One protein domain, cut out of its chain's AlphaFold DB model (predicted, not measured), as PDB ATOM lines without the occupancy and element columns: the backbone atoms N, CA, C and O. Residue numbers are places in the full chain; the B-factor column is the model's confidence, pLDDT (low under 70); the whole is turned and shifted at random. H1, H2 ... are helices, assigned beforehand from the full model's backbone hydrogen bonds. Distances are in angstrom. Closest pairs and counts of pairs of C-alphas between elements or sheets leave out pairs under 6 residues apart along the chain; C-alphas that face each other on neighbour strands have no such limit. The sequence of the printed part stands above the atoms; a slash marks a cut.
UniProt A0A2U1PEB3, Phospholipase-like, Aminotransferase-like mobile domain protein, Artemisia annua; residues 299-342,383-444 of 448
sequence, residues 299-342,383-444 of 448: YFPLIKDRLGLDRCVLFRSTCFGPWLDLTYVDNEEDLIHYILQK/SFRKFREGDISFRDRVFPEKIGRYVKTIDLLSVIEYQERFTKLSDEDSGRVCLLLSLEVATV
ATOM      1  N   TYR A 299      26.341-140.856  70.319       71.38
ATOM      2  CA  TYR A 299      26.982-139.576  69.991       71.38
ATOM      3  C   TYR A 299      27.142-138.613  71.182       71.38
ATOM      4  O   TYR A 299      27.954-137.693  71.079       71.38
ATOM      5  N   PHE A 300      26.446-138.791  72.314       71.50
ATOM      6  CA  PHE A 300      26.665-137.939  73.497       71.50
ATOM      7  C   PHE A 300      28.093-138.065  74.070       71.50
ATOM      8  O   PHE A 300      28.702-137.021  74.312       71.50
ATOM      9  N   PRO A 301      28.691-139.270  74.186       74.38
ATOM     10  CA  PRO A 301      30.127-139.437  74.421       74.38
ATOM     11  C   PRO A 301      31.019-138.678  73.423       74.38
ATOM     12  O   PRO A 301      31.874-137.908  73.848       74.38
ATOM     13  N   LEU A 302      30.778-138.784  72.108       75.88
ATOM     14  CA  LEU A 302      31.566-138.050  71.099       75.88
ATOM     15  C   LEU A 302      31.469-136.524  71.278       75.88
ATOM     16  O   LEU A 302      32.464-135.813  71.138       75.88
ATOM     17  N   ILE A 303      30.274-136.015  71.589       72.25
ATOM     18  CA  ILE A 303      30.047-134.595  71.884       72.25
ATOM     19  C   ILE A 303      30.824-134.187  73.145       72.25
ATOM     20  O   ILE A 303      31.499-133.160  73.135       72.25
ATOM     21  N   LYS A 304      30.794-135.007  74.200       75.69
ATOM     22  CA  LYS A 304      31.518-134.786  75.461       75.69
ATOM     23  C   LYS A 304      33.034-134.736  75.267       75.69
ATOM     24  O   LYS A 304      33.662-133.789  75.722       75.69
ATOM     25  N   ASP A 305      33.598-135.686  74.525       77.25
ATOM     26  CA  ASP A 305      35.038-135.769  74.250       77.25
ATOM     27  C   ASP A 305      35.544-134.629  73.349       77.25
ATOM     28  O   ASP A 305      36.730-134.291  73.353       77.25
ATOM     29  N   ARG A 306      34.655-134.020  72.552       73.75
ATOM     30  CA  ARG A 306      34.964-132.856  71.705       73.75
ATOM     31  C   ARG A 306      34.770-131.518  72.424       73.75
ATOM     32  O   ARG A 306      35.468-130.554  72.105       73.75
ATOM     33  N   LEU A 307      33.862-131.436  73.394       73.50
ATOM     34  CA  LEU A 307      33.648-130.247  74.219       73.50
ATOM     35  C   LEU A 307      34.654-130.207  75.381       73.50
ATOM     36  O   LEU A 307      34.424-130.788  76.438       73.50
ATOM     37  N   GLY A 308      35.741-129.445  75.225       67.06
ATOM     38  CA  GLY A 308      36.643-129.122  76.342       67.06
ATOM     39  C   GLY A 308      35.905-128.508  77.547       67.06
ATOM     40  O   GLY A 308      34.804-127.982  77.394       67.06
ATOM     41  N   LEU A 309      36.515-128.570  78.738       74.06
ATOM     42  CA  LEU A 309      35.907-128.242  80.045       74.06
ATOM     43  C   LEU A 309      34.949-127.035  80.037       74.06
ATOM     44  O   LEU A 309      33.788-127.184  80.421       74.06
ATOM     45  N   ASP A 310      35.380-125.878  79.536       73.62
ATOM     46  CA  ASP A 310      34.564-124.655  79.522       73.62
ATOM     47  C   ASP A 310      33.361-124.757  78.561       73.62
ATOM     48  O   ASP A 310      32.242-124.350  78.886       73.62
ATOM     49  N   ARG A 311      33.551-125.403  77.402       73.88
ATOM     50  CA  ARG A 311      32.479-125.699  76.433       73.88
ATOM     51  C   ARG A 311      31.481-126.719  76.995       73.88
ATOM     52  O   ARG A 311      30.281-126.603  76.747       73.88
ATOM     53  N   CYS A 312      31.952-127.672  77.801       73.38
ATOM     54  CA  CYS A 312      31.107-128.587  78.573       73.38
ATOM     55  C   CYS A 312      30.220-127.839  79.585       73.38
ATOM     56  O   CYS A 312      29.046-128.180  79.726       73.38
ATOM     57  N   VAL A 313      30.732-126.808  80.273       76.94
ATOM     58  CA  VAL A 313      29.926-125.975  81.194       76.94
ATOM     59  C   VAL A 313      28.831-125.220  80.435       76.94
ATOM     60  O   VAL A 313      27.671-125.247  80.850       76.94
ATOM     61  N   LEU A 314      29.161-124.618  79.285       73.44
ATOM     62  CA  LEU A 314      28.176-123.960  78.420       73.44
ATOM     63  C   LEU A 314      27.088-124.940  77.951       73.44
ATOM     64  O   LEU A 314      25.902-124.643  78.088       73.44
ATOM     65  N   PHE A 315      27.459-126.130  77.469       70.94
ATOM     66  CA  PHE A 315      26.494-127.139  77.020       70.94
ATOM     67  C   PHE A 315      25.596-127.649  78.163       70.94
ATOM     68  O   PHE A 315      24.383-127.785  77.979       70.94
ATOM     69  N   ARG A 316      26.152-127.854  79.368       76.38
ATOM     70  CA  ARG A 316      25.392-128.267  80.565       76.38
ATOM     71  C   ARG A 316      24.326-127.263  81.014       76.38
ATOM     72  O   ARG A 316      23.373-127.672  81.668       76.38
ATOM     73  N   SER A 317      24.435-125.989  80.634       77.19
ATOM     74  CA  SER A 317      23.405-124.971  80.914       77.19
ATOM     75  C   SER A 317      22.130-125.102  80.057       77.19
ATOM     76  O   SER A 317      21.149-124.394  80.287       77.19
ATOM     77  N   THR A 318      22.128-125.994  79.060       78.00
ATOM     78  CA  THR A 318      21.035-126.152  78.087       78.00
ATOM     79  C   THR A 318      20.065-127.283  78.443       78.00
ATOM     80  O   THR A 318      20.330-128.102  79.320       78.00
ATOM     81  N   CYS A 319      18.949-127.394  77.712       61.91
ATOM     82  CA  CYS A 319      18.004-128.509  77.859       61.91
ATOM     83  C   CYS A 319      18.595-129.894  77.528       61.91
ATOM     84  O   CYS A 319      18.076-130.889  78.024       61.91
ATOM     85  N   PHE A 320      19.676-129.971  76.746       71.38
ATOM     86  CA  PHE A 320      20.413-131.217  76.498       71.38
ATOM     87  C   PHE A 320      21.536-131.460  77.518       71.38
ATOM     88  O   PHE A 320      22.159-132.517  77.499       71.38
ATOM     89  N   GLY A 321      21.780-130.523  78.441       70.38
ATOM     90  CA  GLY A 321      22.838-130.609  79.447       70.38
ATOM     91  C   GLY A 321      22.865-131.918  80.251       70.38
ATOM     92  O   GLY A 321      23.928-132.534  80.310       70.38
ATOM     93  N   PRO A 322      21.730-132.399  80.802       69.94
ATOM     94  CA  PRO A 322      21.672-133.671  81.532       69.94
ATOM     95  C   PRO A 322      22.051-134.901  80.693       69.94
ATOM     96  O   PRO A 322      22.557-135.882  81.232       69.94
ATOM     97  N   TRP A 323      21.849-134.849  79.373       68.69
ATOM     98  CA  TRP A 323      22.109-135.967  78.463       68.69
ATOM     99  C   TRP A 323      23.611-136.179  78.200       68.69
ATOM    100  O   TRP A 323      24.027-137.276  77.840       68.69
ATOM    101  N   LEU A 324      24.444-135.159  78.448       68.25
ATOM    102  CA  LEU A 324      25.904-135.229  78.309       68.25
ATOM    103  C   LEU A 324      26.571-136.138  79.362       68.25
ATOM    104  O   LEU A 324      27.708-136.579  79.186       68.25
ATOM    105  N   ASP A 325      25.885-136.412  80.473       66.81
ATOM    106  CA  ASP A 325      26.381-137.221  81.590       66.81
ATOM    107  C   ASP A 325      25.676-138.582  81.733       66.81
ATOM    108  O   ASP A 325      25.886-139.282  82.721       66.81
ATOM    109  N   LEU A 326      24.912-138.999  80.716       65.44
ATOM    110  CA  LEU A 326      24.338-140.343  80.646       65.44
ATOM    111  C   LEU A 326      25.420-141.422  80.517       65.44
ATOM    112  O   LEU A 326      26.264-141.389  79.619       65.44
ATOM    113  N   THR A 327      25.327-142.445  81.365       58.03
ATOM    114  CA  THR A 327      25.968-143.741  81.139       58.03
ATOM    115  C   THR A 327      25.198-144.477  80.046       58.03
ATOM    116  O   THR A 327      24.152-145.066  80.316       58.03
ATOM    117  N   TYR A 328      25.689-144.411  78.808       51.22
ATOM    118  CA  TYR A 328      25.131-145.192  77.705       51.22
ATOM    119  C   TYR A 328      25.261-146.693  78.009       51.22
ATOM    120  O   TYR A 328      26.355-147.185  78.286       51.22
ATOM    121  N   VAL A 329      24.130-147.389  77.939       52.72
ATOM    122  CA  VAL A 329      24.011-148.847  77.876       52.72
ATOM    123  C   VAL A 329      23.408-149.146  76.505       52.72
ATOM    124  O   VAL A 329      22.586-148.359  76.025       52.72
ATOM    125  N   ASP A 330      23.836-150.225  75.853       51.66
ATOM    126  CA  ASP A 330      23.277-150.609  74.557       51.66
ATOM    127  C   ASP A 330      21.775-150.915  74.649       51.66
ATOM    128  O   ASP A 330      21.259-151.315  75.693       51.66
ATOM    129  N   ASN A 331      21.062-150.700  73.541       56.94
ATOM    130  CA  ASN A 331      19.636-150.997  73.474       56.94
ATOM    131  C   ASN A 331      19.426-152.514  73.566       56.94
ATOM    132  O   ASN A 331      19.821-153.243  72.657       56.94
ATOM    133  N   GLU A 332      18.727-152.979  74.599       55.09
ATOM    134  CA  GLU A 332      18.122-154.313  74.599       55.09
ATOM    135  C   GLU A 332      16.947-154.303  73.598       55.09
ATOM    136  O   GLU A 332      15.801-154.036  73.968       55.09
ATOM    137  N   GLU A 333      17.247-154.523  72.303       58.44
ATOM    138  CA  GLU A 333      16.259-154.535  71.203       58.44
ATOM    139  C   GLU A 333      15.076-155.464  71.542       58.44
ATOM    140  O   GLU A 333      13.921-155.100  71.305       58.44
ATOM    141  N   ASP A 334      15.354-156.600  72.189       53.69
ATOM    142  CA  ASP A 334      14.374-157.602  72.623       53.69
ATOM    143  C   ASP A 334      13.456-157.105  73.752       53.69
ATOM    144  O   ASP A 334      12.248-157.342  73.715       53.69
ATOM    145  N   LEU A 335      13.985-156.363  74.736       55.75
ATOM    146  CA  LEU A 335      13.178-155.785  75.821       55.75
ATOM    147  C   LEU A 335      12.256-154.681  75.291       55.75
ATOM    148  O   LEU A 335      11.091-154.594  75.685       55.75
ATOM    149  N   ILE A 336      12.754-153.856  74.363       62.59
ATOM    150  CA  ILE A 336      11.928-152.845  73.693       62.59
ATOM    151  C   ILE A 336      10.850-153.539  72.846       62.59
ATOM    152  O   ILE A 336       9.689-153.129  72.892       62.59
ATOM    153  N   HIS A 337      11.194-154.612  72.126       62.00
ATOM    154  CA  HIS A 337      10.228-155.391  71.351       62.00
ATOM    155  C   HIS A 337       9.133-156.000  72.241       62.00
ATOM    156  O   HIS A 337       7.947-155.804  71.976       62.00
ATOM    157  N   TYR A 338       9.524-156.653  73.339       57.28
ATOM    158  CA  TYR A 338       8.619-157.227  74.334       57.28
ATOM    159  C   TYR A 338       7.641-156.185  74.893       57.28
ATOM    160  O   TYR A 338       6.441-156.447  74.951       57.28
ATOM    161  N   ILE A 339       8.111-154.983  75.246       56.50
ATOM    162  CA  ILE A 339       7.233-153.904  75.728       56.50
ATOM    163  C   ILE A 339       6.278-153.432  74.620       56.50
ATOM    164  O   ILE A 339       5.086-153.273  74.879       56.50
ATOM    165  N   LEU A 340       6.752-153.258  73.381       66.88
ATOM    166  CA  LEU A 340       5.910-152.833  72.255       66.88
ATOM    167  C   LEU A 340       4.802-153.850  71.924       66.88
ATOM    168  O   LEU A 340       3.669-153.437  71.679       66.88
ATOM    169  N   GLN A 341       5.075-155.160  72.006       63.50
ATOM    170  CA  GLN A 341       4.049-156.205  71.854       63.50
ATOM    171  C   GLN A 341       2.907-156.091  72.883       63.50
ATOM    172  O   GLN A 341       1.802-156.572  72.633       63.50
ATOM    173  N   LYS A 342       3.154-155.479  74.049       64.75
ATOM    174  CA  LYS A 342       2.164-155.311  75.129       64.75
ATOM    175  C   LYS A 342       1.341-154.026  75.028       64.75
ATOM    176  O   LYS A 342       0.578-153.728  75.948       64.75
ATOM    177  N   SER A 383       5.932-123.437  68.154       77.00
ATOM    178  CA  SER A 383       5.786-122.423  67.101       77.00
ATOM    179  C   SER A 383       7.135-121.938  66.578       77.00
ATOM    180  O   SER A 383       7.796-121.089  67.170       77.00
ATOM    181  N   PHE A 384       7.512-122.433  65.400       78.56
ATOM    182  CA  PHE A 384       8.721-122.002  64.693       78.56
ATOM    183  C   PHE A 384       8.533-120.718  63.868       78.56
ATOM    184  O   PHE A 384       9.469-120.302  63.194       78.56
ATOM    185  N   ARG A 385       7.350-120.074  63.883       78.88
ATOM    186  CA  ARG A 385       7.028-118.946  62.978       78.88
ATOM    187  C   ARG A 385       8.060-117.811  63.040       78.88
ATOM    188  O   ARG A 385       8.483-117.337  61.997       78.88
ATOM    189  N   LYS A 386       8.519-117.444  64.244       78.94
ATOM    190  CA  LYS A 386       9.535-116.393  64.469       78.94
ATOM    191  C   LYS A 386      10.936-116.745  63.927       78.94
ATOM    192  O   LYS A 386      11.784-115.869  63.840       78.94
ATOM    193  N   PHE A 387      11.183-118.007  63.576       79.50
ATOM    194  CA  PHE A 387      12.495-118.537  63.186       79.50
ATOM    195  C   PHE A 387      12.528-119.067  61.739       79.50
ATOM    196  O   PHE A 387      13.457-119.778  61.370       79.50
ATOM    197  N   ARG A 388      11.507-118.760  60.923       77.31
ATOM    198  CA  ARG A 388      11.446-119.142  59.496       77.31
ATOM    199  C   ARG A 388      12.039-118.102  58.540       77.31
ATOM    200  O   ARG A 388      12.235-118.415  57.371       77.31
ATOM    201  N   GLU A 389      12.293-116.890  59.022       74.38
ATOM    202  CA  GLU A 389      12.672-115.720  58.225       74.38
ATOM    203  C   GLU A 389      13.851-114.992  58.896       74.38
ATOM    204  O   GLU A 389      13.952-114.983  60.125       74.38
ATOM    205  N   GLY A 390      14.736-114.389  58.094       78.69
ATOM    206  CA  GLY A 390      15.954-113.702  58.547       78.69
ATOM    207  C   GLY A 390      17.263-114.415  58.172       78.69
ATOM    208  O   GLY A 390      17.264-115.551  57.695       78.69
ATOM    209  N   ASP A 391      18.390-113.728  58.379       78.50
ATOM    210  CA  ASP A 391      19.711-114.188  57.934       78.50
ATOM    211  C   ASP A 391      20.300-115.292  58.823       78.50
ATOM    212  O   ASP A 391      20.501-115.131  60.031       78.50
ATOM    213  N   ILE A 392      20.678-116.412  58.202       82.81
ATOM    214  CA  ILE A 392      21.225-117.594  58.886       82.81
ATOM    215  C   ILE A 392      22.741-117.437  59.111       82.81
ATOM    216  O   ILE A 392      23.539-118.289  58.723       82.81
ATOM    217  N   SER A 393      23.155-116.348  59.770       84.56
ATOM    218  CA  SER A 393      24.575-115.989  59.951       84.56
ATOM    219  C   SER A 393      25.426-117.095  60.596       84.56
ATOM    220  O   SER A 393      26.615-117.204  60.314       84.56
ATOM    221  N   PHE A 394      24.821-117.951  61.428       88.31
ATOM    222  CA  PHE A 394      25.460-119.152  61.975       88.31
ATOM    223  C   PHE A 394      25.881-120.151  60.882       88.31
ATOM    224  O   PHE A 394      27.018-120.621  60.895       88.31
ATOM    225  N   ARG A 395      25.002-120.438  59.907       88.06
ATOM    226  CA  ARG A 395      25.342-121.298  58.761       88.06
ATOM    227  C   ARG A 395      26.513-120.697  58.004       88.06
ATOM    228  O   ARG A 395      27.443-121.415  57.676       88.06
ATOM    229  N   ASP A 396      26.476-119.397  57.753       87.56
ATOM    230  CA  ASP A 396      27.439-118.757  56.860       87.56
ATOM    231  C   ASP A 396      28.831-118.606  57.510       87.56
ATOM    232  O   ASP A 396      29.836-118.621  56.802       87.56
ATOM    233  N   ARG A 397      28.912-118.575  58.854       88.06
ATOM    234  CA  ARG A 397      30.176-118.699  59.611       88.06
ATOM    235  C   ARG A 397      30.719-120.130  59.667       88.06
ATOM    236  O   ARG A 397      31.910-120.335  59.460       88.06
ATOM    237  N   VAL A 398      29.876-121.112  59.998       86.38
ATOM    238  CA  VAL A 398      30.324-122.491  60.292       86.38
ATOM    239  C   VAL A 398      30.427-123.353  59.029       86.38
ATOM    240  O   VAL A 398      31.309-124.210  58.930       86.38
ATOM    241  N   PHE A 399      29.562-123.100  58.047       88.75
ATOM    242  CA  PHE A 399      29.406-123.821  56.781       88.75
ATOM    243  C   PHE A 399      29.445-122.861  55.570       88.75
ATOM    244  O   PHE A 399      28.472-122.799  54.806       88.75
ATOM    245  N   PRO A 400      30.540-122.104  55.350       85.06
ATOM    246  CA  PRO A 400      30.656-121.185  54.213       85.06
ATOM    247  C   PRO A 400      30.493-121.888  52.849       85.06
ATOM    248  O   PRO A 400      30.001-121.297  51.892       85.06
ATOM    249  N   GLU A 401      30.806-123.183  52.753       85.62
ATOM    250  CA  GLU A 401      30.576-124.010  51.560       85.62
ATOM    251  C   GLU A 401      29.090-124.360  51.310       85.62
ATOM    252  O   GLU A 401      28.739-124.914  50.257       85.62
ATOM    253  N   LYS A 402      28.210-124.053  52.276       85.50
ATOM    254  CA  LYS A 402      26.754-124.265  52.242       85.50
ATOM    255  C   LYS A 402      25.942-122.961  52.260       85.50
ATOM    256  O   LYS A 402      24.726-123.027  52.436       85.50
ATOM    257  N   ILE A 403      26.553-121.796  52.021       84.62
ATOM    258  CA  ILE A 403      25.805-120.546  51.785       84.62
ATOM    259  C   ILE A 403      24.776-120.782  50.661       84.62
ATOM    260  O   ILE A 403      25.080-121.389  49.633       84.62
ATOM    261  N   GLY A 404      23.523-120.376  50.891       78.38
ATOM    262  CA  GLY A 404      22.406-120.624  49.966       78.38
ATOM    263  C   GLY A 404      21.962-122.093  49.829       78.38
ATOM    264  O   GLY A 404      21.153-122.401  48.957       78.38
ATOM    265  N   ARG A 405      22.469-123.014  50.660       84.00
ATOM    266  CA  ARG A 405      22.136-124.450  50.642       84.00
ATOM    267  C   ARG A 405      21.619-124.923  52.004       84.00
ATOM    268  O   ARG A 405      21.784-124.252  53.025       84.00
ATOM    269  N   TYR A 406      21.001-126.103  52.008       82.69
ATOM    270  CA  TYR A 406      20.637-126.816  53.231       82.69
ATOM    271  C   TYR A 406      21.870-127.479  53.860       82.69
ATOM    272  O   TYR A 406      22.673-128.104  53.159       82.69
ATOM    273  N   VAL A 407      21.982-127.364  55.183       82.81
ATOM    274  CA  VAL A 407      22.901-128.152  56.015       82.81
ATOM    275  C   VAL A 407      22.210-129.472  56.354       82.81
ATOM    276  O   VAL A 407      21.015-129.484  56.637       82.81
ATOM    277  N   LYS A 408      22.944-130.582  56.296       83.88
ATOM    278  CA  LYS A 408      22.481-131.923  56.681       83.88
ATOM    279  C   LYS A 408      23.155-132.374  57.977       83.88
ATOM    280  O   LYS A 408      24.251-131.921  58.291       83.88
ATOM    281  N   THR A 409      22.579-133.358  58.662       78.00
ATOM    282  CA  THR A 409      23.148-133.981  59.874       78.00
ATOM    283  C   THR A 409      24.587-134.483  59.667       78.00
ATOM    284  O   THR A 409      25.433-134.325  60.543       78.00
ATOM    285  N   ILE A 410      24.909-135.002  58.473       80.25
ATOM    286  CA  ILE A 410      26.277-135.412  58.098       80.25
ATOM    287  C   ILE A 410      27.266-134.236  57.997       80.25
ATOM    288  O   ILE A 410      28.453-134.409  58.254       80.25
ATOM    289  N   ASP A 411      26.793-133.027  57.680       83.75
ATOM    290  CA  ASP A 411      27.640-131.832  57.696       83.75
ATOM    291  C   ASP A 411      27.981-131.448  59.145       83.75
ATOM    292  O   ASP A 411      29.145-131.178  59.437       83.75
ATOM    293  N   LEU A 412      26.997-131.493  60.059       82.56
ATOM    294  CA  LEU A 412      27.208-131.279  61.500       82.56
ATOM    295  C   LEU A 412      28.235-132.277  62.062       82.56
ATOM    296  O   LEU A 412      29.186-131.871  62.731       82.56
ATOM    297  N   LEU A 413      28.079-133.567  61.734       81.75
ATOM    298  CA  LEU A 413      29.026-134.624  62.106       81.75
ATOM    299  C   LEU A 413      30.430-134.334  61.567       81.75
ATOM    300  O   LEU A 413      31.376-134.331  62.345       81.75
ATOM    301  N   SER A 414      30.570-133.973  60.285       84.00
ATOM    302  CA  SER A 414      31.884-133.662  59.696       84.00
ATOM    303  C   SER A 414      32.624-132.511  60.396       84.00
ATOM    304  O   SER A 414      33.854-132.494  60.420       84.00
ATOM    305  N   VAL A 415      31.891-131.566  61.000       84.31
ATOM    306  CA  VAL A 415      32.461-130.455  61.778       84.31
ATOM    307  C   VAL A 415      32.915-130.899  63.167       84.31
ATOM    308  O   VAL A 415      33.928-130.395  63.642       84.31
ATOM    309  N   ILE A 416      32.201-131.827  63.811       81.38
ATOM    310  CA  ILE A 416      32.538-132.371  65.140       81.38
ATOM    311  C   ILE A 416      33.666-133.410  65.044       81.38
ATOM    312  O   ILE A 416      34.597-133.407  65.851       81.38
ATOM    313  N   GLU A 417      33.624-134.288  64.044       81.19
ATOM    314  CA  GLU A 417      34.618-135.343  63.833       81.19
ATOM    315  C   GLU A 417      35.980-134.759  63.433       81.19
ATOM    316  O   GLU A 417      36.999-135.123  64.030       81.19
ATOM    317  N   TYR A 418      36.011-133.813  62.486       82.31
ATOM    318  CA  TYR A 418      37.250-133.203  62.001       82.31
ATOM    319  C   TYR A 418      37.767-132.128  62.971       82.31
ATOM    320  O   TYR A 418      37.470-130.936  62.857       82.31
ATOM    321  N   GLN A 419      38.575-132.580  63.932       74.50
ATOM    322  CA  GLN A 419      39.092-131.815  65.073       74.50
ATOM    323  C   GLN A 419      39.658-130.433  64.701       74.50
ATOM    324  O   GLN A 419      39.378-129.458  65.391       74.50
ATOM    325  N   GLU A 420      40.380-130.321  63.582       79.69
ATOM    326  CA  GLU A 420      40.936-129.054  63.083       79.69
ATOM    327  C   GLU A 420      39.893-128.004  62.673       79.69
ATOM    328  O   GLU A 420      40.221-126.819  62.635       79.69
ATOM    329  N   ARG A 421      38.667-128.400  62.317       80.81
ATOM    330  CA  ARG A 421      37.561-127.469  62.039       80.81
ATOM    331  C   ARG A 421      36.808-127.144  63.326       80.81
ATOM    332  O   ARG A 421      36.465-125.985  63.526       80.81
ATOM    333  N   PHE A 422      36.636-128.116  64.225       82.56
ATOM    334  CA  PHE A 422      35.955-127.913  65.508       82.56
ATOM    335  C   PHE A 422      36.692-126.952  66.457       82.56
ATOM    336  O   PHE A 422      36.063-126.114  67.105       82.56
ATOM    337  N   THR A 423      38.025-127.037  66.536       81.31
ATOM    338  CA  THR A 423      38.834-126.167  67.414       81.31
ATOM    339  C   THR A 423      38.936-124.726  66.918       81.31
ATOM    340  O   THR A 423      39.170-123.830  67.722       81.31
ATOM    341  N   LYS A 424      38.721-124.482  65.617       85.50
ATOM    342  CA  LYS A 424      38.722-123.138  65.005       85.50
ATOM    343  C   LYS A 424      37.379-122.403  65.148       85.50
ATOM    344  O   LYS A 424      37.295-121.231  64.790       85.50
ATOM    345  N   LEU A 425      36.338-123.064  65.663       86.19
ATOM    346  CA  LEU A 425      35.065-122.428  66.015       86.19
ATOM    347  C   LEU A 425      35.155-121.706  67.367       86.19
ATOM    348  O   LEU A 425      35.879-122.139  68.266       86.19
ATOM    349  N   SER A 426      34.354-120.648  67.528       86.94
ATOM    350  CA  SER A 426      34.096-120.036  68.836       86.94
ATOM    351  C   SER A 426      33.362-121.014  69.757       86.94
ATOM    352  O   SER A 426      32.644-121.896  69.285       86.94
ATOM    353  N   ASP A 427      33.489-120.841  71.073       82.69
ATOM    354  CA  ASP A 427      32.843-121.728  72.054       82.69
ATOM    355  C   ASP A 427      31.314-121.753  71.894       82.69
ATOM    356  O   ASP A 427      30.678-122.801  72.020       82.69
ATOM    357  N   GLU A 428      30.736-120.604  71.533       83.19
ATOM    358  CA  GLU A 428      29.308-120.437  71.270       83.19
ATOM    359  C   GLU A 428      28.859-121.169  69.991       83.19
ATOM    360  O   GLU A 428      27.857-121.888  70.014       83.19
ATOM    361  N   ASP A 429      29.598-121.048  68.879       87.06
ATOM    362  CA  ASP A 429      29.251-121.745  67.635       87.06
ATOM    363  C   ASP A 429      29.555-123.253  67.719       87.06
ATOM    364  O   ASP A 429      28.777-124.050  67.197       87.06
ATOM    365  N   SER A 430      30.590-123.675  68.456       82.94
ATOM    366  CA  SER A 430      30.810-125.084  68.818       82.94
ATOM    367  C   SER A 430      29.636-125.659  69.606       82.94
ATOM    368  O   SER A 430      29.118-126.718  69.249       82.94
ATOM    369  N   GLY A 431      29.174-124.941  70.638       81.69
ATOM    370  CA  GLY A 431      27.988-125.316  71.406       81.69
ATOM    371  C   GLY A 431      26.755-125.459  70.512       81.69
ATOM    372  O   GLY A 431      26.075-126.480  70.569       81.69
ATOM    373  N   ARG A 432      26.508-124.495  69.613       86.25
ATOM    374  CA  ARG A 432      25.409-124.553  68.631       86.25
ATOM    375  C   ARG A 432      25.480-125.779  67.715       86.25
ATOM    376  O   ARG A 432      24.450-126.417  67.518       86.25
ATOM    377  N   VAL A 433      26.651-126.143  67.179       84.56
ATOM    378  CA  VAL A 433      26.795-127.350  66.335       84.56
ATOM    379  C   VAL A 433      26.463-128.616  67.132       84.56
ATOM    380  O   VAL A 433      25.689-129.448  66.657       84.56
ATOM    381  N   CYS A 434      26.970-128.743  68.362       81.69
ATOM    382  CA  CYS A 434      26.665-129.882  69.234       81.69
ATOM    383  C   CYS A 434      25.182-129.946  69.632       81.69
ATOM    384  O   CYS A 434      24.620-131.037  69.682       81.69
ATOM    385  N   LEU A 435      24.523-128.808  69.872       80.19
ATOM    386  CA  LEU A 435      23.087-128.745  70.185       80.19
ATOM    387  C   LEU A 435      22.213-129.148  68.992       80.19
ATOM    388  O   LEU A 435      21.236-129.870  69.175       80.19
ATOM    389  N   LEU A 436      22.575-128.729  67.775       82.25
ATOM    390  CA  LEU A 436      21.875-129.146  66.557       82.25
ATOM    391  C   LEU A 436      22.025-130.652  66.310       82.25
ATOM    392  O   LEU A 436      21.034-131.305  65.995       82.25
ATOM    393  N   LEU A 437      23.219-131.221  66.521       79.06
ATOM    394  CA  LEU A 437      23.393-132.674  66.450       79.06
ATOM    395  C   LEU A 437      22.602-133.391  67.558       79.06
ATOM    396  O   LEU A 437      21.965-134.398  67.278       79.06
ATOM    397  N   SER A 438      22.593-132.866  68.788       74.00
ATOM    398  CA  SER A 438      21.856-133.459  69.920       74.00
ATOM    399  C   SER A 438      20.348-133.505  69.679       74.00
ATOM    400  O   SER A 438      19.701-134.483  70.043       74.00
ATOM    401  N   LEU A 439      19.793-132.472  69.034       74.06
ATOM    402  CA  LEU A 439      18.396-132.441  68.612       74.06
ATOM    403  C   LEU A 439      18.117-133.541  67.579       74.06
ATOM    404  O   LEU A 439      17.287-134.408  67.829       74.06
ATOM    405  N   GLU A 440      18.864-133.554  66.472       71.12
ATOM    406  CA  GLU A 440      18.723-134.545  65.392       71.12
ATOM    407  C   GLU A 440      18.884-135.993  65.892       71.12
ATOM    408  O   GLU A 440      18.174-136.890  65.450       71.12
ATOM    409  N   VAL A 441      19.789-136.224  66.846       65.44
ATOM    410  CA  VAL A 441      20.043-137.533  67.473       65.44
ATOM    411  C   VAL A 441      18.895-138.002  68.374       65.44
ATOM    412  O   VAL A 441      18.738-139.210  68.566       65.44
ATOM    413  N   ALA A 442      18.091-137.075  68.907       58.38
ATOM    414  CA  ALA A 442      17.000-137.353  69.840       58.38
ATOM    415  C   ALA A 442      15.600-137.391  69.194       58.38
ATOM    416  O   ALA A 442      14.682-137.946  69.796       58.38
ATOM    417  N   THR A 443      15.397-136.807  68.004       53.66
ATOM    418  CA  THR A 443      14.046-136.585  67.437       53.66
ATOM    419  C   THR A 443      13.589-137.569  66.353       53.66
ATOM    420  O   THR A 443      12.513-137.371  65.791       53.66
ATOM    421  N   VAL A 444      14.351-138.619  66.024       40.91
ATOM    422  CA  VAL A 444      13.980-139.561  64.943       40.91
ATOM    423  C   VAL A 444      13.096-140.703  65.457       40.91
ATOM    424  O   VAL A 444      13.567-141.810  65.713       40.91
TER     425      VAL A 444
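Overview. This is residues 299 to 342 and 383 to 444 of the 448 residues of the protein "Phospholipase-like, Aminotransferase-like mobile domain protein" of Artemisia annua (UniProt A0A2U1PEB3). One long helix, H8, runs through the middle of a small helical body, with H1 and H2 packed on it on one side and H6 on another. Short H3 follows H2 at a corner and packs on H1, short H7 follows H6 at a corner, and H5 lies near the first part of H8. Residues 329 to 342, which include H4, stick out far from this body as an arm, and residues 383 to 391 also stand free. The printed part has 106 residues with eight named helices, H1 to H8 in chain order, and no named strand; the class is all helix. The whole is loose, with a radius of gyration of the C-alphas of 16.2 A and spans of 48 by 34 by 24 A.

Along the chain. H8, residues 427 to 442, is 22.4 A long, from C-alpha 427 at (32.843, -121.728, 72.054) to C-alpha 442 at (17.000, -137.353, 69.840). H1 is residues 299 to 306, 10.6 A, and begins at C-alpha 299 at (26.982, -139.576, 69.991). H2 is residues 309 to 316, 10.5 A; H3 is residues 321 to 325; H4 is residues 333 to 341, 12.3 A. H5 is residues 393 to 398, H6 is residues 409 to 417, 12.2 A, and H7 is residues 419 to 422.

Arrangement. H8 is the hub, touching three helices. H6 touches residues 433 to 440 of H8 alone, at a steep tilt of 49 degrees, opposite ways; their closest C-alphas, of Leu 412 and Val 433, are 6.2 A apart. H1 touches residues 434 to 441 of H8 alone, at a shallow tilt of 14 degrees, opposite ways, closest at the C-alphas of Ile 303 and Cys 434, 6.4 A. H2 touches H8 at a steep tilt of 47 degrees, the same way, closest at the C-alphas of Arg 311 and Asp 427, 5.9 A. The helix packing is mostly crossed, but only just, with 1 of these 3 pairs at a shallow tilt. H3 touches H1, with the C-alphas of Phe 300 and Leu 324 closest at 5.6 A. H2 and H3 only just touch, only at the corner, with 3 pairs of C-alphas within 8 A, and the same holds for H6 and H7. H5 and H8 are close but not clearly touching, about perpendicular at 88 degrees; their closest C-alphas, of Phe 394 and Asp 429, are 7.3 A apart. H4 touches no helix. Every O i to N i+4 pair is within hydrogen-bond range in H1, H2, H4, H5, H6 and H8; H3 has 0 of 1, but 2 of 2 O i to N i+3 pairs, and H7 is too short for an O i to N i+4 pair.

Size, cuts and confidence. The two C-alphas farthest apart, of Lys 342 and Lys 424, are 49.7 A apart. Residues 343 to 382 are not printed, and C-alphas 342 and 383 are 34.0 A apart across the cut. Of the links printed whole, none is long. The mean pLDDT of the printed part is 74.8, and it is under 70 at residues 308 and 319, residues 322 to 342 and residues 441 to 444.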